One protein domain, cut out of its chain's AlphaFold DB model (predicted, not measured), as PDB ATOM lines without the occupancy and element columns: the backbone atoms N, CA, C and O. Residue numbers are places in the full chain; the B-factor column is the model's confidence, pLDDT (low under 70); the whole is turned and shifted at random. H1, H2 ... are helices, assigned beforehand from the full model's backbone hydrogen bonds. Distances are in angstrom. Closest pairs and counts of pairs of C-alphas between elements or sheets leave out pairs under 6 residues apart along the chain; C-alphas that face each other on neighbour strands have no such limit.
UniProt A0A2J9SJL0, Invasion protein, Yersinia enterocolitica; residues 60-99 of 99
ATOM      1  N   SER A  60      35.119   4.173  -7.203       96.06
ATOM      2  CA  SER A  60      35.440   4.119  -8.628       96.06
ATOM      3  C   SER A  60      34.584   3.093  -9.362       96.06
ATOM      4  O   SER A  60      34.776   1.889  -9.221       96.06
ATOM      5  N   LYS A  61      33.703   3.586 -10.238       93.75
ATOM      6  CA  LYS A  61      32.882   2.736 -11.118       93.75
ATOM      7  C   LYS A  61      33.711   1.841 -12.033       93.75
ATOM      8  O   LYS A  61      33.264   0.763 -12.401       93.75
ATOM      9  N   GLU A  62      34.892   2.309 -12.425       96.38
ATOM     10  CA  GLU A  62      35.797   1.533 -13.266       96.38
ATOM     11  C   GLU A  62      36.325   0.319 -12.497       96.38
ATOM     12  O   GLU A  62      36.221  -0.807 -12.973       96.38
ATOM     13  N   LEU A  63      36.800   0.531 -11.264       95.69
ATOM     14  CA  LEU A  63      37.275  -0.562 -10.415       95.69
ATOM     15  C   LEU A  63      36.137  -1.520 -10.051       95.69
ATOM     16  O   LEU A  63      36.325  -2.731 -10.108       95.69
ATOM     17  N   GLU A  64      34.955  -0.994  -9.717       96.38
ATOM     18  CA  GLU A  64      33.747  -1.791  -9.464       96.38
ATOM     19  C   GLU A  64      33.411  -2.698 -10.657       96.38
ATOM     20  O   GLU A  64      33.202  -3.901 -10.497       96.38
ATOM     21  N   SER A  65      33.416  -2.136 -11.872       96.75
ATOM     22  CA  SER A  65      33.135  -2.883 -13.096       96.75
ATOM     23  C   SER A  65      34.187  -3.958 -13.361       96.75
ATOM     24  O   SER A  65      33.836  -5.071 -13.750       96.75
ATOM     25  N   GLN A  66      35.470  -3.657 -13.150       97.31
ATOM     26  CA  GLN A  66      36.546  -4.638 -13.305       97.31
ATOM     27  C   GLN A  66      36.414  -5.781 -12.290       97.31
ATOM     28  O   GLN A  66      36.571  -6.946 -12.658       97.31
ATOM     29  N   LEU A  67      36.055  -5.466 -11.040       97.38
ATOM     30  CA  LEU A  67      35.825  -6.461  -9.989       97.38
ATOM     31  C   LEU A  67      34.655  -7.371 -10.352       97.38
ATOM     32  O   LEU A  67      34.758  -8.590 -10.225       97.38
ATOM     33  N   PHE A  68      33.569  -6.792 -10.864       95.56
ATOM     34  CA  PHE A  68      32.404  -7.551 -11.302       95.56
ATOM     35  C   PHE A  68      32.730  -8.510 -12.455       95.56
ATOM     36  O   PHE A  68      32.280  -9.655 -12.441       95.56
ATOM     37  N   VAL A  69      33.548  -8.093 -13.426       96.44
ATOM     38  CA  VAL A  69      33.971  -8.967 -14.534       96.44
ATOM     39  C   VAL A  69      34.762 -10.172 -14.022       96.44
ATOM     40  O   VAL A  69      34.456 -11.303 -14.404       96.44
ATOM     41  N   GLU A  70      35.740  -9.963 -13.138       95.38
ATOM     42  CA  GLU A  70      36.511 -11.063 -12.536       95.38
ATOM     43  C   GLU A  70      35.628 -11.982 -11.690       95.38
ATOM     44  O   GLU A  70      35.706 -13.208 -11.794       95.38
ATOM     45  N   PHE A  71      34.723 -11.396 -10.912       95.00
ATOM     46  CA  PHE A  71      33.743 -12.129 -10.127       95.00
ATOM     47  C   PHE A  71      32.854 -13.030 -11.000       95.00
ATOM     48  O   PHE A  71      32.693 -14.216 -10.711       95.00
ATOM     49  N   GLN A  72      32.343 -12.516 -12.124       93.44
ATOM     50  CA  GLN A  72      31.571 -13.316 -13.077       93.44
ATOM     51  C   GLN A  72      32.395 -14.454 -13.689       93.44
ATOM     52  O   GLN A  72      31.846 -15.521 -13.970       93.44
ATOM     53  N   GLN A  73      33.694 -14.256 -13.923       93.12
ATOM     54  CA  GLN A  73      34.566 -15.330 -14.401       93.12
ATOM     55  C   GLN A  73      34.752 -16.421 -13.344       93.12
ATOM     56  O   GLN A  73      34.726 -17.598 -13.690       93.12
ATOM     57  N   ILE A  74      34.895 -16.049 -12.069       91.69
ATOM     58  CA  ILE A  74      35.001 -16.992 -10.946       91.69
ATOM     59  C   ILE A  74      33.708 -17.797 -10.799       91.69
ATOM     60  O   ILE A  74      33.773 -19.020 -10.721       91.69
ATOM     61  N   MET A  75      32.541 -17.152 -10.864       87.75
ATOM     62  CA  MET A  75      31.247 -17.849 -10.821       87.75
ATOM     63  C   MET A  75      31.056 -18.859 -11.958       87.75
ATOM     64  O   MET A  75      30.362 -19.854 -11.788       87.75
ATOM     65  N   LYS A  76      31.653 -18.610 -13.128       88.25
ATOM     66  CA  LYS A  76      31.571 -19.516 -14.285       88.25
ATOM     67  C   LYS A  76      32.540 -20.696 -14.207       88.25
ATOM     68  O   LYS A  76      32.401 -21.637 -14.984       88.25
ATOM     69  N   GLN A  77      33.546 -20.638 -13.336       86.25
ATOM     70  CA  GLN A  77      34.519 -21.713 -13.172       86.25
ATOM     71  C   GLN A  77      33.935 -22.819 -12.287       86.25
ATOM     72  O   GLN A  77      33.516 -22.576 -11.157       86.25
ATOM     73  N   THR A  78      33.931 -24.049 -12.800       68.38
ATOM     74  CA  THR A  78      33.497 -25.237 -12.054       68.38
ATOM     75  C   THR A  78      34.434 -25.497 -10.875       68.38
ATOM     76  O   THR A  78      35.652 -25.455 -11.049       68.38
ATOM     77  N   GLY A  79      33.877 -25.794  -9.699       76.38
ATOM     78  CA  GLY A  79      34.636 -26.012  -8.458       76.38
ATOM     79  C   GLY A  79      34.645 -24.824  -7.489       76.38
ATOM     80  O   GLY A  79      35.254 -24.917  -6.430       76.38
ATOM     81  N   ASN A  80      33.947 -23.734  -7.820       77.94
ATOM     82  CA  ASN A  80      33.775 -22.575  -6.937       77.94
ATOM     83  C   ASN A  80      32.419 -22.561  -6.207       77.94
ATOM     84  O   ASN A  80      32.086 -21.570  -5.564       77.94
ATOM     85  N   GLU A  81      31.633 -23.636  -6.308       75.56
ATOM     86  CA  GLU A  81      30.275 -23.733  -5.744       75.56
ATOM     87  C   GLU A  81      30.265 -23.678  -4.206       75.56
ATOM     88  O   GLU A  81      29.301 -23.197  -3.618       75.56
ATOM     89  N   ASP A  82      31.367 -24.079  -3.566       84.94
ATOM     90  CA  ASP A  82      31.531 -24.061  -2.106       84.94
ATOM     91  C   ASP A  82      32.095 -22.734  -1.566       84.94
ATOM     92  O   ASP A  82      32.254 -22.562  -0.353       84.94
ATOM     93  N   LEU A  83      32.442 -21.789  -2.446       90.38
ATOM     94  CA  LEU A  83      33.010 -20.515  -2.019       90.38
ATOM     95  C   LEU A  83      31.922 -19.587  -1.488       90.38
ATOM     96  O   LEU A  83      30.872 -19.381  -2.093       90.38
ATOM     97  N   SER A  84      32.221 -18.943  -0.366       93.25
ATOM     98  CA  SER A  84      31.392 -17.852   0.134       93.25
ATOM     99  C   SER A  84      31.503 -16.606  -0.748       93.25
ATOM    100  O   SER A  84      32.498 -16.393  -1.448       93.25
ATOM    101  N   MET A  85      30.510 -15.724  -0.645       94.50
ATOM    102  CA  MET A  85      30.468 -14.440  -1.350       94.50
ATOM    103  C   MET A  85      31.745 -13.615  -1.109       94.50
ATOM    104  O   MET A  85      32.334 -13.093  -2.054       94.50
ATOM    105  N   TYR A  86      32.214 -13.556   0.143       95.44
ATOM    106  CA  TYR A  86      33.448 -12.851   0.510       95.44
ATOM    107  C   TYR A  86      34.683 -13.478  -0.155       95.44
ATOM    108  O   TYR A  86      35.507 -12.764  -0.718       95.44
ATOM    109  N   GLN A  87      34.800 -14.811  -0.157       95.88
ATOM    110  CA  GLN A  87      35.931 -15.499  -0.797       95.88
ATOM    111  C   GLN A  87      35.962 -15.270  -2.310       95.88
ATOM    112  O   GLN A  87      37.028 -15.019  -2.863       95.88
ATOM    113  N   MET A  88      34.807 -15.314  -2.981       95.25
ATOM    114  CA  MET A  88      34.737 -15.021  -4.414       95.25
ATOM    115  C   MET A  88      35.180 -13.583  -4.722       95.25
ATOM    116  O   MET A  88      35.934 -13.368  -5.670       95.25
ATOM    117  N   LEU A  89      34.750 -12.607  -3.913       96.88
ATOM    118  CA  LEU A  89      35.163 -11.207  -4.049       96.88
ATOM    119  C   LEU A  89      36.662 -11.021  -3.774       96.88
ATOM    120  O   LEU A  89      37.332 -10.305  -4.514       96.88
ATOM    121  N   LEU A  90      37.209 -11.719  -2.776       96.94
ATOM    122  CA  LEU A  90      38.634 -11.674  -2.452       96.94
ATOM    123  C   LEU A  90      39.501 -12.248  -3.582       96.94
ATOM    124  O   LEU A  90      40.517 -11.660  -3.942       96.94
ATOM    125  N   ILE A  91      39.081 -13.358  -4.197       95.75
ATOM    126  CA  ILE A  91      39.775 -13.925  -5.365       95.75
ATOM    127  C   ILE A  91      39.686 -12.962  -6.556       95.75
ATOM    128  O   ILE A  91      40.673 -12.785  -7.270       95.75
ATOM    129  N   ALA A  92      38.530 -12.325  -6.777       96.19
ATOM    130  CA  ALA A  92      38.369 -11.329  -7.837       96.19
ATOM    131  C   ALA A  92      39.313 -10.133  -7.626       96.19
ATOM    132  O   ALA A  92      39.999  -9.716  -8.559       96.19
ATOM    133  N   HIS A  93      39.400  -9.629  -6.393       96.62
ATOM    134  CA  HIS A  93      40.338  -8.579  -6.002       96.62
ATOM    135  C   HIS A  93      41.792  -8.988  -6.266       96.62
ATOM    136  O   HIS A  93      42.513  -8.273  -6.958       96.62
ATOM    137  N   ASP A  94      42.207 -10.165  -5.794       96.56
ATOM    138  CA  ASP A  94      43.569 -10.676  -5.973       96.56
ATOM    139  C   ASP A  94      43.943 -10.872  -7.457       96.56
ATOM    140  O   ASP A  94      45.086 -10.648  -7.859       96.56
ATOM    141  N   ARG A  95      42.981 -11.232  -8.318       95.19
ATOM    142  CA  ARG A  95      43.201 -11.268  -9.774       95.19
ATOM    143  C   ARG A  95      43.425  -9.885 -10.369       95.19
ATOM    144  O   ARG A  95      44.250  -9.759 -11.268       95.19
ATOM    145  N   LEU A  96      42.714  -8.865  -9.891       94.69
ATOM    146  CA  LEU A  96      42.898  -7.491 -10.359       94.69
ATOM    147  C   LEU A  96      44.229  -6.892  -9.912       94.69
ATOM    148  O   LEU A  96      44.872  -6.230 -10.714       94.69
ATOM    149  N   GLN A  97      44.661  -7.148  -8.675       92.62
ATOM    150  CA  GLN A  97      45.928  -6.618  -8.150       92.62
ATOM    151  C   GLN A  97      47.167  -7.208  -8.841       92.62
ATOM    152  O   GLN A  97      48.250  -6.635  -8.764       92.62
ATOM    153  N   ARG A  98      47.026  -8.365  -9.499       91.19
ATOM    154  CA  ARG A  98      48.112  -9.047 -10.221       91.19
ATOM    155  C   ARG A  98      48.203  -8.690 -11.708       91.19
ATOM    156  O   ARG A  98      49.100  -9.208 -12.375       91.19
ATOM    157  N   LYS A  99      47.281  -7.881 -12.232       73.69
ATOM    158  CA  LYS A  99      47.319  -7.382 -13.616       73.69
ATOM    159  C   LYS A  99      48.166  -6.123 -13.717       73.69
ATOM    160  O   LYS A  99      48.848  -5.997 -14.756       73.69
TER     161      LYS A  99
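This is residues 60 to 99 of the 99 residues of the protein "Invasion protein" of Yersinia enterocolitica (UniProt A0A2J9SJL0). Two helices, H1 and H2, cross as a steep X, each meeting the other well inside its length, and the loop of residues 77 to 84 joins them in a wide turn at one end. H1 is the longest helix, with 16 residues, and runs along the length of the shape, while H2 folds back over it. The printed part has 40 residues with two named helices, H1 then H2, and no named strand; the class is all helix. The whole is compact, with a radius of gyration of the C-alphas of 9.9 A, and its outline is elongated, spanning 29 by 16 by 15 A.

H1, residues 61 to 76, touches H2, residues 85 to 97, with 18 pairs of C-alphas within 8 A. The closest C-alphas of the two are those of Glu 70 and Ala 92, 5.1 A apart. Their lines stand at a steep tilt of 63 degrees, and they run opposite ways. The centres are 8.9 A apart. In H1 and H2 every O i to N i+4 pair is within hydrogen-bond range.

H1 begins at C-alpha 61, at (32.882, 2.736, -11.118), and measures 22.5 A to C-alpha 76, at (31.571, -19.516, -14.285). H2 measures 18.6 A from C-alpha 85 to C-alpha 97, where it ends at (45.928, -6.618, -8.150).

The two C-alphas farthest apart are those of Ser 60 and Gly 79, at 30.1 A. The printed part has no cut and ends at Lys 99, the chain's last residue. The link from H1 to H2, of 8 residues, is short but not tight. The mean pLDDT of the printed part is 91.7, and residue 78 is the one printed residue under 70.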